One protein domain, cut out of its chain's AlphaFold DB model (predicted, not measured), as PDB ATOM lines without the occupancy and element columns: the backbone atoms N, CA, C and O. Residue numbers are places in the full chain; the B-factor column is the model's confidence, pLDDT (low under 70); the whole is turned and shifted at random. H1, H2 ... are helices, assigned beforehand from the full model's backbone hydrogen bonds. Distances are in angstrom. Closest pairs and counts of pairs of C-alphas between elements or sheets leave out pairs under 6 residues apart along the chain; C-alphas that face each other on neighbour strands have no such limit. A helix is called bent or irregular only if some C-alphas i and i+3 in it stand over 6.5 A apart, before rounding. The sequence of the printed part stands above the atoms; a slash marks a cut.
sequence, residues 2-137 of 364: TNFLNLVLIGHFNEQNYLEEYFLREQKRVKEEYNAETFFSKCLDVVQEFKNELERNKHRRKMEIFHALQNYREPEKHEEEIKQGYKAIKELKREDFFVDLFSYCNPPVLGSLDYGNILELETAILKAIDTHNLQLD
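AT A GLANCE: This is residues 2 to 137 of the 364 residues of an uncharacterized protein of Gramella sp. KN1008 (UniProt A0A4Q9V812). One long helix, H3, is the spine of a rod, with helices packed along its two ends. On its first half H5 folds back alongside it at a shallow tilt, and H1 and H2 make a small hairpin there, H1 crossing both H3 and H5; at the far end H4 folds back along H3 as the second arm of a long helical hairpin. A long link, residues 92 to 114, leads from H4 back to H5 and makes a loop on the way. The printed part has 136 residues, with five named helices in the order H1, H2, H3, H4, H5 and no named strand: all helix. It is loose, with a radius of gyration of the C-alphas of 20.0 A and spans of 67 by 32 by 25 A.

HOW THE PARTS SIT: Begin with H1, residues 4 to 14, and H2, residues 16 to 29, a hairpin at a steep tilt of 40 degrees, opposite ways; their closest C-alphas, those of Gly 11 and Leu 19, are 5.8 A apart. Go on to H3, residues 36 to 70, the hub, which touches four helices. H1 touches residues 42 to 46 of H3, about perpendicular at 85 degrees, with the C-alphas of Phe 4 and Cys 43 closest at 5.9 A. H2 and H3 only just touch, with 3 pairs of C-alphas within 8 A, the closest those of Gln 27 and Ala 36 at 6.3 A. Next comes H4, residues 75 to 91, in a hairpin with H3 at a shallow tilt of 13 degrees, opposite ways; the C-alphas of Lys 62 and Ile 89 are closest at 5.6 A. H5, residues 115 to 131, touches residues 40 to 54 of H3 at a shallow tilt of 19 degrees, opposite ways, with Val 47 and Glu 122 closest, their C-alphas 6.5 A apart. H5 also touches H2, where the C-alphas of Glu 20 and Ala 124 are closest at 4.8 A. H4 is apart from H1, H2 and H5. Every O i to N i+4 pair is within hydrogen-bond range in H1, H3 and H5, against 8 of 10 in H2 and 11 of 13 in H4.

IN THESE COORDINATES: Find C-alpha 4 at (73.957, 96.583, 87.253), where H1 begins; it measures 15.2 A. H2 measures 19.0 A and is irregular, with C-alphas 17 and 20 8.5 A apart. From C-alpha 36 at (75.172, 86.603, 78.683) H3 runs 51.1 A. H4, 21.7 A, is irregular too, with C-alphas 77 and 80 8.4 A apart, and has a kink of 43 degrees near residue 82. H5, 24.2 A, ends at C-alpha 131, (66.410, 79.295, 80.539).

THE WHOLE: The two C-alphas farthest apart, those of Glu 32 and Lys 77, are 67.8 A apart. The printed part has no cut. The link from H4 to H5 is long, and in it residues 99 to 100 pair antiparallel with residues 112 to 113. The model's mean pLDDT over the printed part is 76.3; look for values under 70 at residues 66, 73, 85 and 89, 102 to 111 and 130 to 137.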
ATOM      1  N   THR A   2      76.524 100.010  81.610       73.50
ATOM      2  CA  THR A   2      75.340  99.553  82.356       73.50
ATOM      3  C   THR A   2      75.575  99.574  83.866       73.50
ATOM      4  O   THR A   2      76.545  98.992  84.351       73.50
ATOM      5  N   ASN A   3      74.680 100.225  84.614       84.62
ATOM      6  CA  ASN A   3      74.663 100.173  86.074       84.62
ATOM      7  C   ASN A   3      73.853  98.943  86.524       84.62
ATOM      8  O   ASN A   3      72.622  98.972  86.533       84.62
ATOM      9  N   PHE A   4      74.558  97.865  86.868       85.94
ATOM     10  CA  PHE A   4      73.957  96.583  87.253       85.94
ATOM     11  C   PHE A   4      73.172  96.658  88.567       85.94
ATOM     12  O   PHE A   4      72.161  95.974  88.693       85.94
ATOM     13  N   LEU A   5      73.569  97.534  89.497       84.50
ATOM     14  CA  LEU A   5      72.816  97.783  90.727       84.50
ATOM     15  C   LEU A   5      71.416  98.315  90.402       84.50
ATOM     16  O   LEU A   5      70.415  97.739  90.823       84.50
ATOM     17  N   ASN A   6      71.340  99.366  89.582       81.06
ATOM     18  CA  ASN A   6      70.055  99.935  89.172       81.06
ATOM     19  C   ASN A   6      69.222  98.935  88.367       81.06
ATOM     20  O   ASN A   6      68.011  98.887  88.539       81.06
ATOM     21  N   LEU A   7      69.852  98.129  87.511       86.88
ATOM     22  CA  LEU A   7      69.163  97.105  86.728       86.88
ATOM     23  C   LEU A   7      68.486  96.069  87.639       86.88
ATOM     24  O   LEU A   7      67.292  95.817  87.504       86.88
ATOM     25  N   VAL A   8      69.221  95.510  88.605       87.38
ATOM     26  CA  VAL A   8      68.678  94.527  89.556       87.38
ATOM     27  C   VAL A   8      67.538  95.131  90.382       87.38
ATOM     28  O   VAL A   8      66.488  94.506  90.533       87.38
ATOM     29  N   LEU A   9      67.700  96.367  90.864       81.44
ATOM     30  CA  LEU A   9      66.679  97.044  91.666       81.44
ATOM     31  C   LEU A   9      65.432  97.423  90.856       81.44
ATOM     32  O   LEU A   9      64.321  97.272  91.355       81.44
ATOM     33  N   ILE A  10      65.581  97.869  89.606       79.69
ATOM     34  CA  ILE A  10      64.444  98.166  88.720       79.69
ATOM     35  C   ILE A  10      63.627  96.902  88.467       79.69
ATOM     36  O   ILE A  10      62.400  96.957  88.551       79.69
ATOM     37  N   GLY A  11      64.290  95.773  88.198       78.12
ATOM     38  CA  GLY A  11      63.610  94.486  88.076       78.12
ATOM     39  C   GLY A  11      62.796  94.172  89.328       78.12
ATOM     40  O   GLY A  11      61.608  93.876  89.230       78.12
ATOM     41  N   HIS A  12      63.416  94.301  90.507       83.31
ATOM     42  CA  HIS A  12      62.764  94.011  91.783       83.31
ATOM     43  C   HIS A  12      61.535  94.889  92.040       83.31
ATOM     44  O   HIS A  12      60.473  94.364  92.353       83.31
ATOM     45  N   PHE A  13      61.651  96.209  91.883       78.44
ATOM     46  CA  PHE A  13      60.570  97.129  92.251       78.44
ATOM     47  C   PHE A  13      59.464  97.251  91.203       78.44
ATOM     48  O   PHE A  13      58.313  97.487  91.567       78.44
ATOM     49  N   ASN A  14      59.784  97.100  89.915       74.69
ATOM     50  CA  ASN A  14      58.824  97.364  88.840       74.69
ATOM     51  C   ASN A  14      58.280  96.091  88.184       74.69
ATOM     52  O   ASN A  14      57.198  96.126  87.600       74.69
ATOM     53  N   GLU A  15      59.011  94.977  88.252       76.06
ATOM     54  CA  GLU A  15      58.682  93.738  87.539       76.06
ATOM     55  C   GLU A  15      58.860  92.492  88.421       76.06
ATOM     56  O   GLU A  15      59.198  91.426  87.917       76.06
ATOM     57  N   GLN A  16      58.577  92.593  89.729       72.06
ATOM     58  CA  GLN A  16      58.780  91.508  90.706       72.06
ATOM     59  C   GLN A  16      58.202  90.151  90.253       72.06
ATOM     60  O   GLN A  16      58.855  89.117  90.371       72.06
ATOM     61  N   ASN A  17      57.000  90.157  89.667       77.56
ATOM     62  CA  ASN A  17      56.317  88.943  89.199       77.56
ATOM     63  C   ASN A  17      56.890  88.352  87.898       77.56
ATOM     64  O   ASN A  17      56.515  87.246  87.522       77.56
ATOM     65  N   TYR A  18      57.761  89.090  87.208       82.44
ATOM     66  CA  TYR A  18      58.332  88.746  85.902       82.44
ATOM     67  C   TYR A  18      59.852  88.940  85.896       82.44
ATOM     68  O   TYR A  18      60.443  89.309  84.881       82.44
ATOM     69  N   LEU A  19      60.497  88.753  87.054       80.62
ATOM     70  CA  LEU A  19      61.925  89.017  87.231       80.62
ATOM     71  C   LEU A  19      62.799  88.204  86.271       80.62
ATOM     72  O   LEU A  19      63.780  88.722  85.740       80.62
ATOM     73  N   GLU A  20      62.443  86.946  86.019       82.12
ATOM     74  CA  GLU A  20      63.161  86.099  85.066       82.12
ATOM     75  C   GLU A  20      63.090  86.694  83.650       82.12
ATOM     76  O   GLU A  20      64.119  86.954  83.018       82.12
ATOM     77  N   GLU A  21      61.882  86.981  83.162       82.94
ATOM     78  CA  GLU A  21      61.649  87.570  81.844       82.94
ATOM     79  C   GLU A  21      62.278  88.959  81.714       82.94
ATOM     80  O   GLU A  21      62.786  89.310  80.642       82.94
ATOM     81  N   TYR A  22      62.282  89.731  82.801       88.31
ATOM     82  CA  TYR A  22      62.963  91.013  82.905       88.31
ATOM     83  C   TYR A  22      64.463  90.854  82.635       88.31
ATOM     84  O   TYR A  22      64.986  91.477  81.707       88.31
ATOM     85  N   PHE A  23      65.155  89.973  83.368       87.50
ATOM     86  CA  PHE A  23      66.597  89.783  83.198       87.50
ATOM     87  C   PHE A  23      66.953  89.239  81.808       87.50
ATOM     88  O   PHE A  23      67.921  89.702  81.201       87.50
ATOM     89  N   LEU A  24      66.145  88.329  81.253       84.62
ATOM     90  CA  LEU A  24      66.307  87.836  79.878       84.62
ATOM     91  C   LEU A  24      66.167  88.958  78.838       84.62
ATOM     92  O   LEU A  24      66.877  88.992  77.828       84.62
ATOM     93  N   ARG A  25      65.223  89.877  79.049       88.44
ATOM     94  CA  ARG A  25      64.986  91.005  78.147       88.44
ATOM     95  C   ARG A  25      66.107  92.035  78.230       88.44
ATOM     96  O   ARG A  25      66.553  92.507  77.185       88.44
ATOM     97  N   GLU A  26      66.581  92.354  79.430       88.06
ATOM     98  CA  GLU A  26      67.700  93.280  79.612       88.06
ATOM     99  C   GLU A  26      69.012  92.707  79.069       88.06
ATOM    100  O   GLU A  26      69.727  93.415  78.361       88.06
ATOM    101  N   GLN A  27      69.275  91.408  79.255       89.06
ATOM    102  CA  GLN A  27      70.416  90.727  78.634       89.06
ATOM    103  C   GLN A  27      70.407  90.915  77.108       89.06
ATOM    104  O   GLN A  27      71.420  91.290  76.514       89.06
ATOM    105  N   LYS A  28      69.247  90.729  76.463       85.75
ATOM    106  CA  LYS A  28      69.100  90.920  75.009       85.75
ATOM    107  C   LYS A  28      69.324  92.363  74.567       85.75
ATOM    108  O   LYS A  28      69.771  92.567  73.438       85.75
ATOM    109  N   ARG A  29      69.005  93.348  75.415       85.75
ATOM    110  CA  ARG A  29      69.214  94.778  75.136       85.75
ATOM    111  C   ARG A  29      70.690  95.154  75.178       85.75
ATOM    112  O   ARG A  29      71.130  95.915  74.327       85.75
ATOM    113  N   VAL A  30      71.452  94.588  76.113       84.44
ATOM    114  CA  VAL A  30      72.876  94.920  76.303       84.44
ATOM    115  C   VAL A  30      73.837  93.924  75.650       84.44
ATOM    116  O   VAL A  30      75.040  93.997  75.883       84.44
ATOM    117  N   LYS A  31      73.333  93.009  74.811       79.31
ATOM    118  CA  LYS A  31      74.112  91.933  74.166       79.31
ATOM    119  C   LYS A  31      75.321  92.411  73.349       79.31
ATOM    120  O   LYS A  31      76.237  91.633  73.111       79.31
ATOM    121  N   GLU A  32      75.288  93.656  72.872       77.50
ATOM    122  CA  GLU A  32      76.382  94.273  72.109       77.50
ATOM    123  C   GLU A  32      77.528  94.729  73.026       77.50
ATOM    124  O   GLU A  32      78.674  94.778  72.593       77.50
ATOM    125  N   GLU A  33      77.233  95.006  74.302       78.62
ATOM    126  CA  GLU A  33      78.213  95.394  75.325       78.62
ATOM    127  C   GLU A  33      78.668  94.206  76.190       78.62
ATOM    128  O   GLU A  33      79.817  94.165  76.628       78.62
ATOM    129  N   TYR A  34      77.779  93.242  76.457       77.88
ATOM    130  CA  TYR A  34      78.042  92.114  77.353       77.88
ATOM    131  C   TYR A  34      77.490  90.807  76.785       77.88
ATOM    132  O   TYR A  34      76.309  90.706  76.447       77.88
ATOM    133  N   ASN A  35      78.323  89.762  76.769       81.81
ATOM    134  CA  ASN A  35      77.817  88.403  76.594       81.81
ATOM    135  C   ASN A  35      76.966  87.997  77.815       81.81
ATOM    136  O   ASN A  35      77.014  88.627  78.874       81.81
ATOM    137  N   ALA A  36      76.145  86.960  77.659       74.75
ATOM    138  CA  ALA A  36      75.172  86.603  78.683       74.75
ATOM    139  C   ALA A  36      75.824  86.162  80.007       74.75
ATOM    140  O   ALA A  36      75.355  86.553  81.069       74.75
ATOM    141  N   GLU A  37      76.944  85.443  79.955       73.88
ATOM    142  CA  GLU A  37      77.710  85.063  81.148       73.88
ATOM    143  C   GLU A  37      78.205  86.283  81.934       73.88
ATOM    144  O   GLU A  37      77.949  86.403  83.132       73.88
ATOM    145  N   THR A  38      78.840  87.240  81.255       82.56
ATOM    146  CA  THR A  38      79.335  88.471  81.887       82.56
ATOM    147  C   THR A  38      78.183  89.296  82.449       82.56
ATOM    148  O   THR A  38      78.309  89.878  83.525       82.56
ATOM    149  N   PHE A  39      77.056  89.349  81.737       87.12
ATOM    150  CA  PHE A  39      75.861  90.051  82.192       87.12
ATOM    151  C   PHE A  39      75.319  89.450  83.493       87.12
ATOM    152  O   PHE A  39      75.192  90.158  84.490       87.12
ATOM    153  N   PHE A  40      75.045  88.145  83.506       83.25
ATOM    154  CA  PHE A  40      74.460  87.485  84.669       83.25
ATOM    155  C   PHE A  40      75.429  87.407  85.851       83.25
ATOM    156  O   PHE A  40      74.995  87.595  86.986       83.25
ATOM    157  N   SER A  41      76.735  87.229  85.610       82.81
ATOM    158  CA  SER A  41      77.754  87.303  86.665       82.81
ATOM    159  C   SER A  41      77.721  88.657  87.369       82.81
ATOM    160  O   SER A  41      77.678  88.704  88.592       82.81
ATOM    161  N   LYS A  42      77.668  89.762  86.615       83.69
ATOM    162  CA  LYS A  42      77.599  91.105  87.205       83.69
ATOM    163  C   LYS A  42      76.291  91.361  87.959       83.69
ATOM    164  O   LYS A  42      76.298  92.095  88.941       83.69
ATOM    165  N   CYS A  43      75.176  90.761  87.538       82.88
ATOM    166  CA  CYS A  43      73.929  90.795  88.311       82.88
ATOM    167  C   CYS A  43      74.058  90.023  89.636       82.88
ATOM    168  O   CYS A  43      73.589  90.498  90.669       82.88
ATOM    169  N   LEU A  44      74.706  88.853  89.624       81.50
ATOM    170  CA  LEU A  44      74.951  88.064  90.834       81.50
ATOM    171  C   LEU A  44      75.924  88.754  91.794       81.50
ATOM    172  O   LEU A  44      75.728  88.660  93.004       81.50
ATOM    173  N   ASP A  45      76.914  89.491  91.286       87.12
ATOM    174  CA  ASP A  45      77.830  90.280  92.118       87.12
ATOM    175  C   ASP A  45      77.058  91.301  92.974       87.12
ATOM    176  O   ASP A  45      77.280  91.386  94.182       87.12
ATOM    177  N   VAL A  46      76.074  91.994  92.388       85.56
ATOM    178  CA  VAL A  46      75.187  92.925  93.113       85.56
ATOM    179  C   VAL A  46      74.399  92.205  94.213       85.56
ATOM    180  O   VAL A  46      74.326  92.670  95.351       85.56
ATOM    181  N   VAL A  47      73.826  91.038  93.906       83.69
ATOM    182  CA  VAL A  47      73.097  90.230  94.899       83.69
ATOM    183  C   VAL A  47      74.026  89.788  96.034       83.69
ATOM    184  O   VAL A  47      73.643  89.811  97.208       83.69
ATOM    185  N   GLN A  48      75.264  89.415  95.712       82.81
ATOM    186  CA  GLN A  48      76.258  89.022  96.702       82.81
ATOM    187  C   GLN A  48      76.686  90.201  97.588       82.81
ATOM    188  O   GLN A  48      76.896  90.009  98.789       82.81
ATOM    189  N   GLU A  49      76.768  91.418  97.048       84.94
ATOM    190  CA  GLU A  49      76.992  92.634  97.836       84.94
ATOM    191  C   GLU A  49      75.876  92.858  98.865       84.94
ATOM    192  O   GLU A  49      76.176  93.084 100.040       84.94
ATOM    193  N   PHE A  50      74.605  92.684  98.486       82.44
ATOM    194  CA  PHE A  50      73.484  92.773  99.431       82.44
ATOM    195  C   PHE A  50      73.564  91.717 100.540       82.44
ATOM    196  O   PHE A  50      73.386  92.029 101.720       82.44
ATOM    197  N   LYS A  51      73.907  90.470 100.201       82.06
ATOM    198  CA  LYS A  51      74.116  89.407 101.202       82.06
ATOM    199  C   LYS A  51      75.254  89.736 102.166       82.06
ATOM    200  O   LYS A  51      75.142  89.488 103.368       82.06
ATOM    201  N   ASN A  52      76.347  90.297 101.653       82.62
ATOM    202  CA  ASN A  52      77.469  90.732 102.477       82.62
ATOM    203  C   ASN A  52      77.059  91.879 103.412       82.62
ATOM    204  O   ASN A  52      77.496  91.907 104.564       82.62
ATOM    205  N   GLU A  53      76.199  92.789 102.955       82.12
ATOM    206  CA  GLU A  53      75.670  93.874 103.780       82.12
ATOM    207  C   GLU A  53      74.808  93.366 104.939       82.12
ATOM    208  O   GLU A  53      75.007  93.800 106.073       82.12
ATOM    209  N   LEU A  54      73.929  92.386 104.708       80.56
ATOM    210  CA  LEU A  54      73.167  91.749 105.790       80.56
ATOM    211  C   LEU A  54      74.085  91.150 106.862       80.56
ATOM    212  O   LEU A  54      73.858  91.326 108.060       80.56
ATOM    213  N   GLU A  55      75.167  90.493 106.444       79.94
ATOM    214  CA  GLU A  55      76.156  89.948 107.375       79.94
ATOM    215  C   GLU A  55      76.910  91.041 108.139       79.94
ATOM    216  O   GLU A  55      77.173  90.880 109.336       79.94
ATOM    217  N   ARG A  56      77.229  92.167 107.486       80.56
ATOM    218  CA  ARG A  56      77.816  93.340 108.151       80.56
ATOM    219  C   ARG A  56      76.859  93.925 109.183       80.56
ATOM    220  O   ARG A  56      77.281  94.179 110.311       80.56
ATOM    221  N   ASN A  57      75.578  94.064 108.848       78.06
ATOM    222  CA  ASN A  57      74.543  94.582 109.746       78.06
ATOM    223  C   ASN A  57      74.364  93.686 110.967       78.06
ATOM    224  O   ASN A  57      74.398  94.164 112.103       78.06
ATOM    225  N   LYS A  58      74.310  92.373 110.742       82.50
ATOM    226  CA  LYS A  58      74.285  91.374 111.804       82.50
ATOM    227  C   LYS A  58      75.510  91.446 112.706       82.50
ATOM    228  O   LYS A  58      75.382  91.405 113.930       82.50
ATOM    229  N   HIS A  59      76.705  91.541 112.127       74.56
ATOM    230  CA  HIS A  59      77.938  91.631 112.902       74.56
ATOM    231  C   HIS A  59      78.000  92.920 113.727       74.56
ATOM    232  O   HIS A  59      78.286  92.860 114.922       74.56
ATOM    233  N   ARG A  60      77.653  94.062 113.127       76.62
ATOM    234  CA  ARG A  60      77.551  95.354 113.812       76.62
ATOM    235  C   ARG A  60      76.604  95.270 115.006       76.62
ATOM    236  O   ARG A  60      77.000  95.626 116.111       76.62
ATOM    237  N   ARG A  61      75.418  94.679 114.829       77.25
ATOM    238  CA  ARG A  61      74.459  94.502 115.925       77.25
ATOM    239  C   ARG A  61      74.991  93.610 117.047       77.25
ATOM    240  O   ARG A  61      74.772  93.901 118.218       77.25
ATOM    241  N   LYS A  62      75.728  92.544 116.716       73.25
ATOM    242  CA  LYS A  62      76.405  91.712 117.726       73.25
ATOM    243  C   LYS A  62      77.431  92.507 118.525       73.25
ATOM    244  O   LYS A  62      77.477  92.361 119.742       73.25
ATOM    245  N   MET A  63      78.228  93.334 117.852       70.94
ATOM    246  CA  MET A  63      79.233  94.175 118.503       70.94
ATOM    247  C   MET A  63      78.595  95.240 119.397       70.94
ATOM    248  O   MET A  63      79.063  95.437 120.510       70.94
ATOM    249  N   GLU A  64      77.502  95.871 118.965       75.75
ATOM    250  CA  GLU A  64      76.735  96.815 119.791       75.75
ATOM    251  C   GLU A  64      76.250  96.170 121.092       75.75
ATOM    252  O   GLU A  64      76.472  96.719 122.171       75.75
ATOM    253  N   ILE A  65      75.631  94.985 120.998       72.31
ATOM    254  CA  ILE A  65      75.161  94.250 122.179       72.31
ATOM    255  C   ILE A  65      76.358  93.878 123.058       72.31
ATOM    256  O   ILE A  65      76.327  94.110 124.260       72.31
ATOM    257  N   PHE A  66      77.439  93.360 122.474       68.88
ATOM    258  CA  PHE A  66      78.636  92.982 123.221       68.88
ATOM    259  C   PHE A  66      79.258  94.168 123.976       68.88
ATOM    260  O   PHE A  66      79.562  94.046 125.159       68.88
ATOM    261  N   HIS A  67      79.389  95.330 123.335       75.75
ATOM    262  CA  HIS A  67      79.890  96.538 123.988       75.75
ATOM    263  C   HIS A  67      78.953  97.036 125.090       75.75
ATOM    264  O   HIS A  67      79.429  97.422 126.156       75.75
ATOM    265  N   ALA A  68      77.634  96.981 124.881       77.25
ATOM    266  CA  ALA A  68      76.668  97.317 125.925       77.25
ATOM    267  C   ALA A  68      76.830  96.410 127.157       77.25
ATOM    268  O   ALA A  68      76.825  96.903 128.282       77.25
ATOM    269  N   LEU A  69      77.069  95.110 126.947       73.50
ATOM    270  CA  LEU A  69      77.322  94.148 128.022       73.50
ATOM    271  C   LEU A  69      78.655  94.376 128.751       73.50
ATOM    272  O   LEU A  69      78.759  94.077 129.937       73.50
ATOM    273  N   GLN A  70      79.679  94.906 128.080       73.06
ATOM    274  CA  GLN A  70      80.968  95.212 128.715       73.06
ATOM    275  C   GLN A  70      80.944  96.482 129.575       73.06
ATOM    276  O   GLN A  70      81.809  96.658 130.427       73.06
ATOM    277  N   ASN A  71      79.959  97.358 129.375       81.31
ATOM    278  CA  ASN A  71      79.885  98.653 130.054       81.31
ATOM    279  C   ASN A  71      79.222  98.600 131.442       81.31
ATOM    280  O   ASN A  71      79.100  99.636 132.102       81.31
ATOM    281  N   TYR A  72      78.808  97.421 131.915       74.44
ATOM    282  CA  TYR A  72      78.299  97.262 133.276       74.44
ATOM    283  C   TYR A  72      79.422  97.453 134.303       74.44
ATOM    284  O   TYR A  72      80.410  96.722 134.308       74.44
ATOM    285  N   ARG A  73      79.259  98.427 135.211       67.50
ATOM    286  CA  ARG A  73      80.233  98.717 136.282       67.50
ATOM    287  C   ARG A  73      80.282  97.638 137.373       67.50
ATOM    288  O   ARG A  73      81.294  97.527 138.052       67.50
ATOM    289  N   GLU A  74      79.216  96.851 137.525       77.44
ATOM    290  CA  GLU A  74      79.086  95.770 138.515       77.44
ATOM    291  C   GLU A  74      78.390  94.550 137.872       77.44
ATOM    292  O   GLU A  74      77.209  94.306 138.120       77.44
ATOM    293  N   PRO A  75      79.078  93.791 137.000       70.94
ATOM    294  CA  PRO A  75      78.459  92.737 136.185       70.94
ATOM    295  C   PRO A  75      77.770  91.633 137.007       70.94
ATOM    296  O   PRO A  75      76.804  91.037 136.543       70.94
ATOM    297  N   GLU A  76      78.203  91.405 138.247       76.75
ATOM    298  CA  GLU A  76      77.606  90.435 139.178       76.75
ATOM    299  C   GLU A  76      76.165  90.789 139.580       76.75
ATOM    300  O   GLU A  76      75.357  89.900 139.830       76.75
ATOM    301  N   LYS A  77      75.802  92.081 139.594       80.31
ATOM    302  CA  LYS A  77      74.427  92.529 139.889       80.31
ATOM    303  C   LYS A  77      73.502  92.473 138.671       80.31
ATOM    304  O   LYS A  77      72.296  92.637 138.820       80.31
ATOM    305  N   HIS A  78      74.071  92.229 137.492       80.19
ATOM    306  CA  HIS A  78      73.404  92.282 136.191       80.19
ATOM    307  C   HIS A  78      73.518  90.948 135.434       80.19
ATOM    308  O   HIS A  78      73.427  90.893 134.207       80.19
ATOM    309  N   GLU A  79      73.731  89.845 136.160       78.00
ATOM    310  CA  GLU A  79      74.013  88.523 135.588       78.00
ATOM    311  C   GLU A  79      72.918  88.055 134.612       78.00
ATOM    312  O   GLU A  79      73.217  87.531 133.538       78.00
ATOM    313  N   GLU A  80      71.646  88.286 134.947       82.06
ATOM    314  CA  GLU A  80      70.513  87.908 134.097       82.06
ATOM    315  C   GLU A  80      70.432  88.745 132.813       82.06
ATOM    316  O   GLU A  80      70.202  88.197 131.735       82.06
ATOM    317  N   GLU A  81      70.697  90.049 132.879       82.12
ATOM    318  CA  GLU A  81      70.713  90.926 131.699       82.12
ATOM    319  C   GLU A  81      71.893  90.580 130.780       82.12
ATOM    320  O   GLU A  81      71.753  90.543 129.554       82.12
ATOM    321  N   ILE A  82      73.037  90.215 131.368       73.25
ATOM    322  CA  ILE A  82      74.208  89.717 130.642       73.25
ATOM    323  C   ILE A  82      73.902  88.381 129.953       73.25
ATOM    324  O   ILE A  82      74.183  88.224 128.758       73.25
ATOM    325  N   LYS A  83      73.277  87.425 130.655       76.50
ATOM    326  CA  LYS A  83      72.831  86.147 130.069       76.50
ATOM    327  C   LYS A  83      71.855  86.372 128.916       76.50
ATOM    328  O   LYS A  83      72.008  85.754 127.859       76.50
ATOM    329  N   GLN A  84      70.884  87.268 129.090       78.88
ATOM    330  CA  GLN A  84      69.915  87.614 128.052       78.88
ATOM    331  C   GLN A  84      70.584  88.268 126.838       78.88
ATOM    332  O   GLN A  84      70.274  87.897 125.706       78.88
ATOM    333  N   GLY A  85      71.555  89.160 127.037       68.88
ATOM    334  CA  GLY A  85      72.304  89.771 125.939       68.88
ATOM    335  C   GLY A  85      73.137  88.759 125.141       68.88
ATOM    336  O   GLY A  85      73.104  88.762 123.909       68.88
ATOM    337  N   TYR A  86      73.825  87.825 125.809       73.94
ATOM    338  CA  TYR A  86      74.536  86.743 125.114       73.94
ATOM    339  C   TYR A  86      73.589  85.779 124.392       73.94
ATOM    340  O   TYR A  86      73.926  85.284 123.311       73.94
ATOM    341  N   LYS A  87      72.405  85.522 124.957       77.56
ATOM    342  CA  LYS A  87      71.348  84.759 124.288       77.56
ATOM    343  C   LYS A  87      70.874  85.480 123.022       77.56
ATOM    344  O   LYS A  87      70.888  84.872 121.957       77.56
ATOM    345  N   ALA A  88      70.596  86.782 123.102       70.81
ATOM    346  CA  ALA A  88      70.219  87.596 121.949       70.81
ATOM    347  C   ALA A  88      71.287  87.547 120.840       70.81
ATOM    348  O   ALA A  88      70.960  87.291 119.687       70.81
ATOM    349  N   ILE A  89      72.580  87.675 121.176       69.56
ATOM    350  CA  ILE A  89      73.688  87.546 120.204       69.56
ATOM    351  C   ILE A  89      73.668  86.195 119.469       69.56
ATOM    352  O   ILE A  89      73.977  86.137 118.271       69.56
ATOM    353  N   LYS A  90      73.363  85.102 120.180       71.75
ATOM    354  CA  LYS A  90      73.296  83.750 119.605       71.75
ATOM    355  C   LYS A  90      72.073  83.571 118.711       71.75
ATOM    356  O   LYS A  90      72.184  82.909 117.682       71.75
ATOM    357  N   GLU A  91      70.949  84.158 119.098       80.75
ATOM    358  CA  GLU A  91      69.668  83.999 118.415       80.75
ATOM    359  C   GLU A  91      69.514  84.898 117.183       80.75
ATOM    360  O   GLU A  91      68.693  84.567 116.335       80.75
ATOM    361  N   LEU A  92      70.330  85.953 117.028       74.56
ATOM    362  CA  LEU A  92      70.328  86.808 115.834       74.56
ATOM    363  C   LEU A  92      70.476  85.990 114.544       74.56
ATOM    364  O   LEU A  92      71.513  85.353 114.287       74.56
ATOM    365  N   LYS A  93      69.469  86.087 113.682       78.44
ATOM    366  CA  LYS A  93      69.421  85.449 112.367       78.44
ATOM    367  C   LYS A  93      69.712  86.471 111.272       78.44
ATOM    368  O   LYS A  93      70.004  87.622 111.560       78.44
ATOM    369  N   ARG A  94      69.827  86.031 110.018       70.69
ATOM    370  CA  ARG A  94      70.102  86.952 108.891       70.69
ATOM    371  C   ARG A  94      68.837  87.685 108.464       70.69
ATOM    372  O   ARG A  94      68.900  88.823 108.028       70.69
ATOM    373  N   GLU A  95      67.720  87.008 108.654       80.62
ATOM    374  CA  GLU A  95      66.356  87.402 108.347       80.62
ATOM    375  C   GLU A  95      65.874  88.573 109.217       80.62
ATOM    376  O   GLU A  95      64.936  89.260 108.838       80.62
ATOM    377  N   ASP A  96      66.543  88.841 110.343       80.44
ATOM    378  CA  ASP A  96      66.240  89.969 111.236       80.44
ATOM    379  C   ASP A  96      66.802  91.310 110.720       80.44
ATOM    380  O   ASP A  96      66.632  92.350 111.361       80.44
ATOM    381  N   PHE A  97      67.535  91.291 109.604       84.00
ATOM    382  CA  PHE A  97      68.252  92.443 109.068       84.00
ATOM    383  C   PHE A  97      67.788  92.783 107.658       84.00
ATOM    384  O   PHE A  97      67.345  91.930 106.891       84.00
ATOM    385  N   PHE A  98      67.980  94.052 107.313       84.50
ATOM    386  CA  PHE A  98      67.632  94.609 106.017       84.50
ATOM    387  C   PHE A  98      68.839  95.333 105.427       84.50
ATOM    388  O   PHE A  98      69.717  95.812 106.157       84.50
ATOM    389  N   VAL A  99      68.881  95.415 104.103       83.06
ATOM    390  CA  VAL A  99      69.795  96.285 103.363       83.06
ATOM    391  C   VAL A  99      69.076  97.596 103.099       83.06
ATOM    392  O   VAL A  99      68.061  97.602 102.407       83.06
ATOM    393  N   ASP A 100      69.597  98.693 103.642       79.69
ATOM    394  CA  ASP A 100      69.083 100.033 103.360       79.69
ATOM    395  C   ASP A 100      69.618 100.526 102.008       79.69
ATOM    396  O   ASP A 100      70.829 100.703 101.819       79.69
ATOM    397  N   LEU A 101      68.703 100.727 101.060       74.50
ATOM    398  CA  LEU A 101      69.038 101.126  99.696       74.50
ATOM    399  C   LEU A 101      69.384 102.611  99.579       74.50
ATOM    400  O   LEU A 101      70.032 103.001  98.602       74.50
ATOM    401  N   PHE A 102      69.017 103.421 100.576       65.00
ATOM    402  CA  PHE A 102      69.275 104.857 100.581       65.00
ATOM    403  C   PHE A 102      70.775 105.154 100.487       65.00
ATOM    404  O   PHE A 102      71.204 106.014  99.722       65.00
ATOM    405  N   SER A 103      71.577 104.389 101.226       63.72
ATOM    406  CA  SER A 103      73.041 104.480 101.252       63.72
ATOM    407  C   SER A 103      73.748 103.769 100.091       63.72
ATOM    408  O   SER A 103      74.946 103.972  99.909       63.72
ATOM    409  N   TYR A 104      73.037 102.938  99.324       64.81
ATOM    410  CA  TYR A 104      73.616 102.120  98.250       64.81
ATOM    411  C   TYR A 104      73.416 102.713  96.851       64.81
ATOM    412  O   TYR A 104      74.221 102.452  95.959       64.81
ATOM    413  N   CYS A 105      72.363 103.505  96.640       59.88
ATOM    414  CA  CYS A 105      71.988 103.986  95.313       59.88
ATOM    415  C   CYS A 105      72.324 105.467  95.114       59.88
ATOM    416  O   CYS A 105      72.202 106.282  96.028       59.88
ATOM    417  N   ASN A 106      72.683 105.832  93.884       55.25
ATOM    418  CA  ASN A 106      72.741 107.224  93.448       55.25
ATOM    419  C   ASN A 106      71.947 107.375  92.134       55.25
ATOM    420  O   ASN A 106      72.406 106.869  91.102       55.25
ATOM    421  N   PRO A 107      70.768 108.030  92.137       56.00
ATOM    422  CA  PRO A 107      70.148 108.749  93.258       56.00
ATOM    423  C   PRO A 107      69.665 107.821  94.394       56.00
ATOM    424  O   PRO A 107      69.431 106.638  94.140       56.00
ATOM    425  N   PRO A 108      69.508 108.338  95.630       59.25
ATOM    426  CA  PRO A 108      69.062 107.541  96.771       59.25
ATOM    427  C   PRO A 108      67.686 106.928  96.515       59.25
ATOM    428  O   PRO A 108      66.739 107.630  96.152       59.25
ATOM    429  N   VAL A 109      67.574 105.620  96.727       63.44
ATOM    430  CA  VAL A 109      66.307 104.892  96.630       63.44
ATOM    431  C   VAL A 109      65.764 104.714  98.039       63.44
ATOM    432  O   VAL A 109      66.439 104.162  98.902       63.44
ATOM    433  N   LEU A 110      64.542 105.190  98.278       60.97
ATOM    434  CA  LEU A 110      63.832 104.936  99.529       60.97
ATOM    435  C   LEU A 110      63.302 103.504  99.508       60.97
ATOM    436  O   LEU A 110      62.427 103.175  98.709       60.97
ATOM    437  N   GLY A 111      63.840 102.654 100.374       67.69
ATOM    438  CA  GLY A 111      63.427 101.264 100.470       67.69
ATOM    439  C   GLY A 111      64.483 100.405 101.145       67.69
ATOM    440  O   GLY A 111      65.635 100.807 101.309       67.69
ATOM    441  N   SER A 112      64.081  99.200 101.519       80.56
ATOM    442  CA  SER A 112      64.968  98.224 102.127       80.56
ATOM    443  C   SER A 112      64.716  96.843 101.550       80.56
ATOM    444  O   SER A 112      63.565  96.483 101.299       80.56
ATOM    445  N   LEU A 113      65.775  96.057 101.390       78.56
ATOM    446  CA  LEU A 113      65.663  94.658 100.989       78.56
ATOM    447  C   LEU A 113      65.853  93.761 102.203       78.56
ATOM    448  O   LEU A 113      66.883  93.838 102.874       78.56
ATOM    449  N   ASP A 114      64.870  92.910 102.473       84.62
ATOM    450  CA  ASP A 114      65.042  91.808 103.411       84.62
ATOM    451  C   ASP A 114      65.748  90.618 102.741       84.62
ATOM    452  O   ASP A 114      66.062  90.619 101.544       84.62
ATOM    453  N   TYR A 115      66.031  89.583 103.530       79.88
ATOM    454  CA  TYR A 115      66.677  88.381 103.013       79.88
ATOM    455  C   TYR A 115      65.813  87.625 101.987       79.88
ATOM    456  O   TYR A 115      66.362  87.035 101.057       79.88
ATOM    457  N   GLY A 116      64.484  87.662 102.124       80.38
ATOM    458  CA  GLY A 116      63.555  87.032 101.184       80.38
ATOM    459  C   GLY A 116      63.650  87.661  99.796       80.38
ATOM    460  O   GLY A 116      63.901  86.957  98.820       80.38
ATOM    461  N   ASN A 117      63.591  88.989  99.725       81.88
ATOM    462  CA  ASN A 117      63.722  89.769  98.495       81.88
ATOM    463  C   ASN A 117      65.054  89.488  97.781       81.88
ATOM    464  O   ASN A 117      65.111  89.366  96.556       81.88
ATOM    465  N   ILE A 118      66.142  89.349  98.544       82.00
ATOM    466  CA  ILE A 118      67.470  89.028  97.999       82.00
ATOM    467  C   ILE A 118      67.505  87.605  97.422       82.00
ATOM    468  O   ILE A 118      68.113  87.387  96.371       82.00
ATOM    469  N   LEU A 119      66.850  86.638  98.073       81.19
ATOM    470  CA  LEU A 119      66.731  85.272  97.555       81.19
ATOM    471  C   LEU A 119      65.850  85.195  96.305       81.19
ATOM    472  O   LEU A 119      66.163  84.426  95.395       81.19
ATOM    473  N   GLU A 120      64.774  85.979  96.234       78.62
ATOM    474  CA  GLU A 120      63.929  86.076  95.039       78.62
ATOM    475  C   GLU A 120      64.732  86.576  93.834       78.62
ATOM    476  O   GLU A 120      64.682  85.966  92.763       78.62
ATOM    477  N   LEU A 121      65.535  87.628  94.029       77.75
ATOM    478  CA  LEU A 121      66.430  88.164  93.002       77.75
ATOM    479  C   LEU A 121      67.453  87.125  92.536       77.75
ATOM    480  O   LEU A 121      67.595  86.900  91.335       77.75
ATOM    481  N   GLU A 122      68.135  86.462  93.474       83.00
ATOM    482  CA  GLU A 122      69.090  85.398  93.153       83.00
ATOM    483  C   GLU A 122      68.428  84.275  92.349       83.00
ATOM    484  O   GLU A 122      68.936  83.862  91.308       83.00
ATOM    485  N   THR A 123      67.267  83.812  92.809       78.38
ATOM    486  CA  THR A 123      66.533  82.715  92.179       78.38
ATOM    487  C   THR A 123      66.107  83.083  90.762       78.38
ATOM    488  O   THR A 123      66.238  82.264  89.856       78.38
ATOM    489  N   ALA A 124      65.617  84.304  90.548       75.62
ATOM    490  CA  ALA A 124      65.205  84.760  89.227       75.62
ATOM    491  C   ALA A 124      66.386  84.896  88.256       75.62
ATOM    492  O   ALA A 124      66.265  84.508  87.095       75.62
ATOM    493  N   ILE A 125      67.539  85.386  88.725       79.81
ATOM    494  CA  ILE A 125      68.759  85.464  87.908       79.81
ATOM    495  C   ILE A 125      69.236  84.058  87.532       79.81
ATOM    496  O   ILE A 125      69.521  83.807  86.363       79.81
ATOM    497  N   LEU A 126      69.280  83.125  88.489       78.56
ATOM    498  CA  LEU A 126      69.682  81.740  88.231       78.56
ATOM    499  C   LEU A 126      68.736  81.041  87.246       78.56
ATOM    500  O   LEU A 126      69.201  80.401  86.306       78.56
ATOM    501  N   LYS A 127      67.419  81.235  87.385       76.06
ATOM    502  CA  LYS A 127      66.446  80.731  86.405       76.06
ATOM    503  C   LYS A 127      66.660  81.329  85.017       76.06
ATOM    504  O   LYS A 127      66.633  80.600  84.033       76.06
ATOM    505  N   ALA A 128      66.934  82.631  84.920       75.50
ATOM    506  CA  ALA A 128      67.207  83.279  83.637       75.50
ATOM    507  C   ALA A 128      68.471  82.718  82.957       75.50
ATOM    508  O   ALA A 128      68.502  82.591  81.731       75.50
ATOM    509  N   ILE A 129      69.493  82.341  83.734       73.88
ATOM    510  CA  ILE A 129      70.687  81.647  83.228       73.88
ATOM    511  C   ILE A 129      70.307  80.273  82.659       73.88
ATOM    512  O   ILE A 129      70.655  79.974  81.511       73.88
ATOM    513  N   ASP A 130      69.558  79.475  83.426       67.56
ATOM    514  CA  ASP A 130      69.124  78.127  83.036       67.56
ATOM    515  C   ASP A 130      68.259  78.157  81.762       67.56
ATOM    516  O   ASP A 130      68.497  77.410  80.808       67.56
ATOM    517  N   THR A 131      67.299  79.086  81.693       64.81
ATOM    518  CA  THR A 131      66.410  79.295  80.539       64.81
ATOM    519  C   THR A 131      67.176  79.712  79.281       64.81
ATOM    520  O   THR A 131      66.750  79.422  78.157       64.81
ATOM    521  N   HIS A 132      68.341  80.347  79.425       54.28
ATOM    522  CA  HIS A 132      69.161  80.738  78.285       54.28
ATOM    523  C   HIS A 132      69.915  79.577  77.616       54.28
ATOM    524  O   HIS A 132      70.549  79.822  76.584       54.28
ATOM    525  N   ASN A 133      69.864  78.342  78.149       48.06
ATOM    526  CA  ASN A 133      70.740  77.236  77.724       48.06
ATOM    527  C   ASN A 133      72.213  77.674  77.650       48.06
ATOM    528  O   ASN A 133      72.996  77.153  76.850       48.06
ATOM    529  N   LEU A 134      72.598  78.652  78.473       42.75
ATOM    530  CA  LEU A 134      73.998  78.903  78.724       42.75
ATOM    531  C   LEU A 134      74.466  77.677  79.491       42.75
ATOM    532  O   LEU A 134      74.263  77.559  80.697       42.75
ATOM    533  N   GLN A 135      75.115  76.754  78.782       36.78
ATOM    534  CA  GLN A 135      76.271  76.111  79.377       36.78
ATOM    535  C   GLN A 135      77.195  77.272  79.752       36.78
ATOM    536  O   GLN A 135      77.998  77.704  78.933       36.78
ATOM    537  N   LEU A 136      76.999  77.846  80.950       36.75
ATOM    538  CA  LEU A 136      78.089  78.483  81.668       36.75
ATOM    539  C   LEU A 136      79.220  77.494  81.513       36.75
ATOM    540  O   LEU A 136      79.038  76.322  81.873       36.75
ATOM    541  N   ASP A 137      80.290  77.921  80.857       38.19
ATOM    542  CA  ASP A 137      81.426  77.056  80.662       38.19
ATOM    543  C   ASP A 137      81.999  76.825  82.057       38.19
ATOM    544  O   ASP A 137      82.775  77.607  82.609       38.19
TER     545      ASP A 137